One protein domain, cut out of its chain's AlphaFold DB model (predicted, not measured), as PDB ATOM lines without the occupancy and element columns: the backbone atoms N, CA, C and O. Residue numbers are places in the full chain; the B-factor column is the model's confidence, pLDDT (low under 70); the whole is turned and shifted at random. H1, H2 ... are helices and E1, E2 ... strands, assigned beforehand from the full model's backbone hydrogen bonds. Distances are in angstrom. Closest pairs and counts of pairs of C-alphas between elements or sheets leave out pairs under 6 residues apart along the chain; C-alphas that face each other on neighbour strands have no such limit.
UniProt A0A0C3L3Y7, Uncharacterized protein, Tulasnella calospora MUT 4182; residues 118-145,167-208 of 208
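Overview. This is residues 118 to 145 and 167 to 208 of the 208 residues of an uncharacterized protein of Tulasnella calospora MUT 4182 (UniProt A0A0C3L3Y7). A small two-stranded sheet, E1 and E2, and the long helix H3 lie on two sides of the long helix H1, which makes the middle of a flat slab; H1 and H3 are side by side and run the same way. The short H2 packs on H1 with few pairs, and from it the link of residues 178 to 186 folds back to the start of H3, residues 183 to 188 sticking out at one end. There are 70 residues printed, with three named helices and two named strands in the order H1 E1 E2 H2 H3; the sheet, order E1 E2, is parallel, and the class is mostly helix. The whole is compact, with a radius of gyration of the C-alphas of 12.8 A, and the C-alphas span 39 by 30 by 15 A.

Along the chain. Begin at the sheet: find C-alpha 138 at (85.678, -11.476, 60.276), where E1, residues 138 to 141, starts its 10.1 A. Its partner E2 is residues 169 to 172, 9.9 A long. Go back to C-alpha 118 at (66.284, -22.484, 61.162) for H1, residues 118 to 134, which is 24.6 A long. After E2 look for H2, residues 174 to 177, 5.3 A. Last comes H3, residues 187 to 207, which runs 30.6 A to C-alpha 207 at (90.314, -19.128, 47.420).

Arrangement. E1 and E2 are parallel neighbours at 33 degrees; look for N 140 and O 170, 2.9 A apart, and N 170 and O 138, also 2.9 A, within hydrogen-bond range. From the sheet go to H1: its closest C-alphas to E1 are those of Arg 129 and Phe 139, 5.4 A apart. H1 and H3 touch, and their closest C-alphas, those of Glu 131 and Ala 204, are 5.2 A apart. They stand at a shallow tilt of 20 degrees and run the same way. H1 and H2 only just touch, with 3 pairs of C-alphas within 8 A, and H1 does so with residues 125 to 128 alone; the closest are those of Leu 125 and Pro 174, 6.7 A. H3 is apart from E1, E2 and H2. Every O i to N i+4 pair is within hydrogen-bond range in H1 and H3, while H2 is too short for such a pair.

Size, cuts and confidence. The two C-alphas farthest apart, those of Asp 167 and Thr 186, are 39.0 A from each other. Residues 146 to 166 are not printed; across this cut, in the link from E1 to E2, C-alphas 145 and 167 are 14.5 A apart. Of the links that are printed whole, H1 to E1 and E2 to H2 are tight, and H2 to H3 is short. The mean pLDDT of the printed part is 81.0; look for values under 70 at residues 142 to 145, 167 and 180 to 184.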
ATOM      1  N   GLU A 118      65.263 -22.910  60.198       79.94
ATOM      2  CA  GLU A 118      66.284 -22.484  61.162       79.94
ATOM      3  C   GLU A 118      67.657 -23.090  60.855       79.94
ATOM      4  O   GLU A 118      68.682 -22.409  60.933       79.94
ATOM      5  N   ARG A 119      67.690 -24.365  60.448       81.94
ATOM      6  CA  ARG A 119      68.930 -25.058  60.073       81.94
ATOM      7  C   ARG A 119      69.503 -24.472  58.793       81.94
ATOM      8  O   ARG A 119      70.705 -24.216  58.735       81.94
ATOM      9  N   LEU A 120      68.641 -24.162  57.830       81.19
ATOM     10  CA  LEU A 120      69.028 -23.446  56.621       81.19
ATOM     11  C   LEU A 120      69.680 -22.099  56.958       81.19
ATOM     12  O   LEU A 120      70.792 -21.832  56.512       81.19
ATOM     13  N   ARG A 121      69.044 -21.285  57.812       81.88
ATOM     14  CA  ARG A 121      69.605 -20.003  58.274       81.88
ATOM     15  C   ARG A 121      70.949 -20.158  58.989       81.88
ATOM     16  O   ARG A 121      71.829 -19.313  58.834       81.88
ATOM     17  N   SER A 122      71.137 -21.237  59.747       85.00
ATOM     18  CA  SER A 122      72.422 -21.511  60.399       85.00
ATOM     19  C   SER A 122      73.535 -21.829  59.389       85.00
ATOM     20  O   SER A 122      74.642 -21.303  59.510       85.00
ATOM     21  N   LEU A 123      73.225 -22.614  58.352       86.69
ATOM     22  CA  LEU A 123      74.174 -22.984  57.298       86.69
ATOM     23  C   LEU A 123      74.529 -21.789  56.408       86.69
ATOM     24  O   LEU A 123      75.675 -21.594  56.019       86.69
ATOM     25  N   VAL A 124      73.547 -20.937  56.156       86.12
ATOM     26  CA  VAL A 124      73.724 -19.633  55.525       86.12
ATOM     27  C   VAL A 124      74.738 -18.765  56.272       86.12
ATOM     28  O   VAL A 124      75.671 -18.237  55.669       86.12
ATOM     29  N   LEU A 125      74.560 -18.609  57.588       87.25
ATOM     30  CA  LEU A 125      75.441 -17.768  58.394       87.25
ATOM     31  C   LEU A 125      76.870 -18.321  58.390       87.25
ATOM     32  O   LEU A 125      77.833 -17.555  58.377       87.25
ATOM     33  N   LEU A 126      76.999 -19.649  58.375       89.56
ATOM     34  CA  LEU A 126      78.276 -20.330  58.226       89.56
ATOM     35  C   LEU A 126      78.940 -19.984  56.883       89.56
ATOM     36  O   LEU A 126      80.100 -19.588  56.883       89.56
ATOM     37  N   ALA A 127      78.209 -20.069  55.767       90.38
ATOM     38  CA  ALA A 127      78.738 -19.748  54.441       90.38
ATOM     39  C   ALA A 127      79.280 -18.310  54.367       90.38
ATOM     40  O   ALA A 127      80.405 -18.101  53.925       90.38
ATOM     41  N   ILE A 128      78.531 -17.333  54.893       89.25
ATOM     42  CA  ILE A 128      78.954 -15.922  54.932       89.25
ATOM     43  C   ILE A 128      80.222 -15.742  55.781       89.25
ATOM     44  O   ILE A 128      81.123 -14.992  55.412       89.25
ATOM     45  N   ARG A 129      80.316 -16.432  56.925       89.38
ATOM     46  CA  ARG A 129      81.520 -16.382  57.768       89.38
ATOM     47  C   ARG A 129      82.738 -16.955  57.051       89.38
ATOM     48  O   ARG A 129      83.808 -16.369  57.161       89.38
ATOM     49  N   ILE A 130      82.578 -18.062  56.327       91.44
ATOM     50  CA  ILE A 130      83.665 -18.676  55.553       91.44
ATOM     51  C   ILE A 130      84.104 -17.745  54.415       91.44
ATOM     52  O   ILE A 130      85.297 -17.551  54.224       91.44
ATOM     53  N   GLU A 131      83.172 -17.107  53.706       89.50
ATOM     54  CA  GLU A 131      83.493 -16.129  52.653       89.50
ATOM     55  C   GLU A 131      84.239 -14.901  53.183       89.50
ATOM     56  O   GLU A 131      85.202 -14.439  52.567       89.50
ATOM     57  N   ALA A 132      83.823 -14.382  54.341       89.31
ATOM     58  CA  ALA A 132      84.536 -13.292  54.992       89.31
ATOM     59  C   ALA A 132      85.961 -13.721  55.364       89.31
ATOM     60  O   ALA A 132      86.903 -12.990  55.065       89.31
ATOM     61  N   LEU A 133      86.128 -14.925  55.930       90.00
ATOM     62  CA  LEU A 133      87.444 -15.463  56.286       90.00
ATOM     63  C   LEU A 133      88.336 -15.681  55.061       90.00
ATOM     64  O   LEU A 133      89.513 -15.337  55.117       90.00
ATOM     65  N   ALA A 134      87.778 -16.165  53.950       88.75
ATOM     66  CA  ALA A 134      88.485 -16.274  52.673       88.75
ATOM     67  C   ALA A 134      88.927 -14.901  52.128       88.75
ATOM     68  O   ALA A 134      89.873 -14.813  51.357       88.75
ATOM     69  N   SER A 135      88.274 -13.817  52.557       86.56
ATOM     70  CA  SER A 135      88.657 -12.431  52.249       86.56
ATOM     71  C   SER A 135      89.538 -11.792  53.336       86.56
ATOM     72  O   SER A 135      89.693 -10.571  53.348       86.56
ATOM     73  N   HIS A 136      90.068 -12.587  54.274       85.31
ATOM     74  CA  HIS A 136      90.824 -12.150  55.458       85.31
ATOM     75  C   HIS A 136      90.063 -11.213  56.413       85.31
ATOM     76  O   HIS A 136      90.668 -10.455  57.170       85.31
ATOM     77  N   ARG A 137      88.727 -11.280  56.414       87.44
ATOM     78  CA  ARG A 137      87.846 -10.485  57.279       87.44
ATOM     79  C   ARG A 137      87.032 -11.377  58.214       87.44
ATOM     80  O   ARG A 137      86.766 -12.545  57.949       87.44
ATOM     81  N   VAL A 138      86.559 -10.811  59.315       86.88
ATOM     82  CA  VAL A 138      85.678 -11.476  60.276       86.88
ATOM     83  C   VAL A 138      84.276 -10.895  60.149       86.88
ATOM     84  O   VAL A 138      84.042  -9.721  60.437       86.88
ATOM     85  N   PHE A 139      83.319 -11.730  59.739       86.56
ATOM     86  CA  PHE A 139      81.920 -11.322  59.639       86.56
ATOM     87  C   PHE A 139      81.282 -11.124  61.021       86.56
ATOM     88  O   PHE A 139      81.258 -12.045  61.848       86.56
ATOM     89  N   ARG A 140      80.678  -9.952  61.244       83.25
ATOM     90  CA  ARG A 140      79.839  -9.648  62.410       83.25
ATOM     91  C   ARG A 140      78.459  -9.153  61.960       83.25
ATOM     92  O   ARG A 140      78.379  -8.186  61.208       83.25
ATOM     93  N   PRO A 141      77.354  -9.754  62.440       77.38
ATOM     94  CA  PRO A 141      76.019  -9.232  62.165       77.38
ATOM     95  C   PRO A 141      75.877  -7.780  62.643       77.38
ATOM     96  O   PRO A 141      76.296  -7.446  63.752       77.38
ATOM     97  N   THR A 142      75.240  -6.925  61.841       67.00
ATOM     98  CA  THR A 142      75.051  -5.486  62.136       67.00
ATOM     99  C   THR A 142      74.298  -5.195  63.436       67.00
ATOM    100  O   THR A 142      74.461  -4.117  63.996       67.00
ATOM    101  N   ALA A 143      73.553  -6.157  63.993       59.72
ATOM    102  CA  ALA A 143      72.974  -6.049  65.337       59.72
ATOM    103  C   ALA A 143      74.033  -5.818  66.441       59.72
ATOM    104  O   ALA A 143      73.712  -5.309  67.512       59.72
ATOM    105  N   MET A 144      75.304  -6.146  66.182       52.25
ATOM    106  CA  MET A 144      76.435  -5.900  67.087       52.25
ATOM    107  C   MET A 144      77.095  -4.520  66.903       52.25
ATOM    108  O   MET A 144      78.053  -4.215  67.609       52.25
ATOM    109  N   MET A 145      76.610  -3.679  65.980       48.50
ATOM    110  CA  MET A 145      77.172  -2.346  65.713       48.50
ATOM    111  C   MET A 145      76.882  -1.335  66.844       48.50
ATOM    112  O   MET A 145      77.611  -0.359  67.008       48.50
ATOM    113  N   ASP A 167      89.437  -2.528  59.036       68.69
ATOM    114  CA  ASP A 167      89.329  -3.330  57.819       68.69
ATOM    115  C   ASP A 167      89.254  -4.848  58.085       68.69
ATOM    116  O   ASP A 167      88.869  -5.612  57.199       68.69
ATOM    117  N   ILE A 168      89.528  -5.293  59.322       80.94
ATOM    118  CA  ILE A 168      89.435  -6.708  59.727       80.94
ATOM    119  C   ILE A 168      87.972  -7.154  59.861       80.94
ATOM    120  O   ILE A 168      87.672  -8.333  59.686       80.94
ATOM    121  N   PHE A 169      87.030  -6.253  60.160       82.81
ATOM    122  CA  PHE A 169      85.635  -6.628  60.409       82.81
ATOM    123  C   PHE A 169      84.717  -6.296  59.231       82.81
ATOM    124  O   PHE A 169      84.686  -5.179  58.726       82.81
ATOM    125  N   MET A 170      83.890  -7.267  58.836       82.25
ATOM    126  CA  MET A 170      82.820  -7.071  57.859       82.25
ATOM    127  C   MET A 170      81.470  -7.061  58.573       82.25
ATOM    128  O   MET A 170      81.041  -8.082  59.116       82.25
ATOM    129  N   TYR A 171      80.779  -5.922  58.539       82.94
ATOM    130  CA  TYR A 171      79.441  -5.780  59.104       82.94
ATOM    131  C   TYR A 171      78.386  -5.825  58.004       82.94
ATOM    132  O   TYR A 171      78.335  -4.943  57.152       82.94
ATOM    133  N   ALA A 172      77.510  -6.826  58.037       79.75
ATOM    134  CA  ALA A 172      76.311  -6.832  57.204       79.75
ATOM    135  C   ALA A 172      75.160  -7.574  57.891       79.75
ATOM    136  O   ALA A 172      75.361  -8.385  58.800       79.75
ATOM    137  N   ASN A 173      73.930  -7.260  57.482       80.12
ATOM    138  CA  ASN A 173      72.770  -8.034  57.901       80.12
ATOM    139  C   ASN A 173      72.745  -9.330  57.071       80.12
ATOM    140  O   ASN A 173      72.661  -9.240  55.842       80.12
ATOM    141  N   PRO A 174      72.813 -10.519  57.702       75.62
ATOM    142  CA  PRO A 174      72.789 -11.783  56.976       75.62
ATOM    143  C   PRO A 174      71.545 -11.939  56.096       75.62
ATOM    144  O   PRO A 174      71.640 -12.581  55.057       75.62
ATOM    145  N   GLU A 175      70.413 -11.318  56.442       75.75
ATOM    146  CA  GLU A 175      69.178 -11.422  55.654       75.75
ATOM    147  C   GLU A 175      69.273 -10.786  54.260       75.75
ATOM    148  O   GLU A 175      68.596 -11.244  53.343       75.75
ATOM    149  N   PHE A 176      70.137  -9.782  54.063       76.44
ATOM    150  CA  PHE A 176      70.331  -9.144  52.751       76.44
ATOM    151  C   PHE A 176      71.342  -9.870  51.859       76.44
ATOM    152  O   PHE A 176      71.399  -9.613  50.660       76.44
ATOM    153  N   LEU A 177      72.145 -10.779  52.417       75.94
ATOM    154  CA  LEU A 177      73.184 -11.519  51.685       75.94
ATOM    155  C   LEU A 177      72.665 -12.851  51.117       75.94
ATOM    156  O   LEU A 177      73.446 -13.762  50.806       75.94
ATOM    157  N   LEU A 178      71.338 -12.976  51.021       72.38
ATOM    158  CA  LEU A 178      70.643 -14.225  50.763       72.38
ATOM    159  C   LEU A 178      69.585 -14.126  49.673       72.38
ATOM    160  O   LEU A 178      68.917 -13.100  49.552       72.38
ATOM    161  N   PRO A 179      69.350 -15.237  48.949       71.00
ATOM    162  CA  PRO A 179      68.096 -15.435  48.243       71.00
ATOM    163  C   PRO A 179      66.919 -15.343  49.232       71.00
ATOM    164  O   PRO A 179      67.018 -15.890  50.334       71.00
ATOM    165  N   PRO A 180      65.808 -14.680  48.871       67.56
ATOM    166  CA  PRO A 180      64.650 -14.551  49.748       67.56
ATOM    167  C   PRO A 180      64.039 -15.931  50.016       67.56
ATOM    168  O   PRO A 180      63.436 -16.538  49.135       67.56
ATOM    169  N   ILE A 181      64.207 -16.445  51.239       68.06
ATOM    170  CA  ILE A 181      63.588 -17.704  51.664       68.06
ATOM    171  C   ILE A 181      62.290 -17.367  52.395       68.06
ATOM    172  O   ILE A 181      62.302 -16.887  53.532       68.06
ATOM    173  N   HIS A 182      61.160 -17.610  51.738       68.62
ATOM    174  CA  HIS A 182      59.843 -17.421  52.335       68.62
ATOM    175  C   HIS A 182      59.469 -18.616  53.227       68.62
ATOM    176  O   HIS A 182      59.888 -19.744  52.990       68.62
ATOM    177  N   GLY A 183      58.661 -18.383  54.268       67.62
ATOM    178  CA  GLY A 183      58.232 -19.439  55.201       67.62
ATOM    179  C   GLY A 183      57.373 -20.543  54.568       67.62
ATOM    180  O   GLY A 183      57.192 -21.590  55.176       67.62
ATOM    181  N   SER A 184      56.873 -20.321  53.349       66.25
ATOM    182  CA  SER A 184      56.123 -21.278  52.530       66.25
ATOM    183  C   SER A 184      56.947 -21.844  51.364       66.25
ATOM    184  O   SER A 184      56.359 -22.264  50.370       66.25
ATOM    185  N   ALA A 185      58.282 -21.781  51.434       70.06
ATOM    186  CA  ALA A 185      59.147 -22.251  50.356       70.06
ATOM    187  C   ALA A 185      58.926 -23.745  50.067       70.06
ATOM    188  O   ALA A 185      58.804 -24.561  50.984       70.06
ATOM    189  N   THR A 186      58.888 -24.091  48.784       78.31
ATOM    190  CA  THR A 186      58.727 -25.479  48.329       78.31
ATOM    191  C   THR A 186      60.039 -26.245  48.530       78.31
ATOM    192  O   THR A 186      61.117 -25.663  48.412       78.31
ATOM    193  N   ASP A 187      59.984 -27.563  48.750       76.44
ATOM    194  CA  ASP A 187      61.180 -28.419  48.883       76.44
ATOM    195  C   ASP A 187      62.185 -28.228  47.727       76.44
ATOM    196  O   ASP A 187      63.396 -28.243  47.936       76.44
ATOM    197  N   ALA A 188      61.692 -27.992  46.505       78.56
ATOM    198  CA  ALA A 188      62.523 -27.713  45.334       78.56
ATOM    199  C   ALA A 188      63.293 -26.383  45.445       78.56
ATOM    200  O   ALA A 188      64.477 -26.322  45.116       78.56
ATOM    201  N   GLU A 189      62.647 -25.328  45.946       78.19
ATOM    202  CA  GLU A 189      63.285 -24.025  46.173       78.19
ATOM    203  C   GLU A 189      64.334 -24.136  47.280       78.19
ATOM    204  O   GLU A 189      65.427 -23.580  47.176       78.19
ATOM    205  N   LEU A 190      64.034 -24.916  48.320       79.31
ATOM    206  CA  LEU A 190      64.961 -25.168  49.412       79.31
ATOM    207  C   LEU A 190      66.211 -25.924  48.944       79.31
ATOM    208  O   LEU A 190      67.327 -25.538  49.295       79.31
ATOM    209  N   LEU A 191      66.041 -26.951  48.108       82.50
ATOM    210  CA  LEU A 191      67.155 -27.663  47.475       82.50
ATOM    211  C   LEU A 191      67.997 -26.730  46.597       82.50
ATOM    212  O   LEU A 191      69.222 -26.755  46.681       82.50
ATOM    213  N   GLN A 192      67.361 -25.840  45.833       83.06
ATOM    214  CA  GLN A 192      68.076 -24.856  45.021       83.06
ATOM    215  C   GLN A 192      68.906 -23.885  45.878       83.06
ATOM    216  O   GLN A 192      70.034 -23.530  45.517       83.06
ATOM    217  N   VAL A 193      68.387 -23.471  47.039       84.00
ATOM    218  CA  VAL A 193      69.155 -22.670  48.004       84.00
ATOM    219  C   VAL A 193      70.332 -23.478  48.563       84.00
ATOM    220  O   VAL A 193      71.425 -22.930  48.702       84.00
ATOM    221  N   MET A 194      70.158 -24.772  48.836       84.25
ATOM    222  CA  MET A 194      71.244 -25.640  49.316       84.25
ATOM    223  C   MET A 194      72.363 -25.819  48.296       84.25
ATOM    224  O   MET A 194      73.538 -25.704  48.661       84.25
ATOM    225  N   ASP A 195      72.023 -26.027  47.028       86.38
ATOM    226  CA  ASP A 195      73.010 -26.109  45.950       86.38
ATOM    227  C   ASP A 195      73.809 -24.802  45.847       86.38
ATOM    228  O   ASP A 195      75.041 -24.814  45.774       86.38
ATOM    229  N   SER A 196      73.120 -23.660  45.940       88.12
ATOM    230  CA  SER A 196      73.756 -22.340  45.956       88.12
ATOM    231  C   SER A 196      74.729 -22.171  47.132       88.12
ATOM    232  O   SER A 196      75.872 -21.749  46.933       88.12
ATOM    233  N   LEU A 197      74.331 -22.551  48.351       88.25
ATOM    234  CA  LEU A 197      75.204 -22.467  49.530       88.25
ATOM    235  C   LEU A 197      76.404 -23.412  49.441       88.25
ATOM    236  O   LEU A 197      77.507 -23.033  49.830       88.25
ATOM    237  N   THR A 198      76.216 -24.611  48.893       89.75
ATOM    238  CA  THR A 198      77.302 -25.583  48.709       89.75
ATOM    239  C   THR A 198      78.358 -25.045  47.745       89.75
ATOM    240  O   THR A 198      79.554 -25.111  48.035       89.75
ATOM    241  N   LEU A 199      77.930 -24.431  46.635       89.75
ATOM    242  CA  LEU A 199      78.834 -23.780  45.684       89.75
ATOM    243  C   LEU A 199      79.588 -22.609  46.317       89.75
ATOM    244  O   LEU A 199      80.786 -22.462  46.085       89.75
ATOM    245  N   ARG A 200      78.904 -21.789  47.120       90.88
ATOM    246  CA  ARG A 200      79.511 -20.665  47.848       90.88
ATOM    247  C   ARG A 200      80.601 -21.130  48.808       90.88
ATOM    248  O   ARG A 200      81.731 -20.660  48.713       90.88
ATOM    249  N   ILE A 201      80.295 -22.114  49.656       91.56
ATOM    250  CA  ILE A 201      81.262 -22.692  50.602       91.56
ATOM    251  C   ILE A 201      82.448 -23.301  49.848       91.56
ATOM    252  O   ILE A 201      83.593 -22.999  50.168       91.56
ATOM    253  N   SER A 202      82.192 -24.114  48.818       92.88
ATOM    254  CA  SER A 202      83.256 -24.755  48.040       92.88
ATOM    255  C   SER A 202      84.179 -23.738  47.364       92.88
ATOM    256  O   SER A 202      85.390 -23.940  47.362       92.88
ATOM    257  N   LYS A 203      83.633 -22.645  46.819       89.31
ATOM    258  CA  LYS A 203      84.434 -21.579  46.207       89.31
ATOM    259  C   LYS A 203      85.237 -20.795  47.236       89.31
ATOM    260  O   LYS A 203      86.403 -20.523  46.988       89.31
ATOM    261  N   ALA A 204      84.638 -20.459  48.378       89.88
ATOM    262  CA  ALA A 204      85.337 -19.752  49.445       89.88
ATOM    263  C   ALA A 204      86.532 -20.568  49.966       89.88
ATOM    264  O   ALA A 204      87.614 -20.022  50.127       89.88
ATOM    265  N   LEU A 205      86.361 -21.884  50.132       90.25
ATOM    266  CA  LEU A 205      87.442 -22.789  50.532       90.25
ATOM    267  C   LEU A 205      88.545 -22.949  49.477       90.25
ATOM    268  O   LEU A 205      89.656 -23.309  49.830       90.25
ATOM    269  N   LEU A 206      88.244 -22.725  48.197       90.44
ATOM    270  CA  LEU A 206      89.231 -22.820  47.118       90.44
ATOM    271  C   LEU A 206      90.124 -21.574  47.026       90.44
ATOM    272  O   LEU A 206      91.228 -21.654  46.501       90.44
ATOM    273  N   ILE A 207      89.619 -20.425  47.480       82.94
ATOM    274  CA  ILE A 207      90.314 -19.128  47.420       82.94
ATOM    275  C   ILE A 207      91.143 -18.872  48.691       82.94
ATOM    276  O   ILE A 207      92.026 -18.019  48.680       82.94
ATOM    277  N   MET A 208      90.844 -19.601  49.768       73.00
ATOM    278  CA  MET A 208      91.514 -19.527  51.067       73.00
ATOM    279  C   MET A 208      92.855 -20.265  51.061       73.00
ATOM    280  O   MET A 208      93.798 -19.741  51.694       73.00
TER     281      MET A 208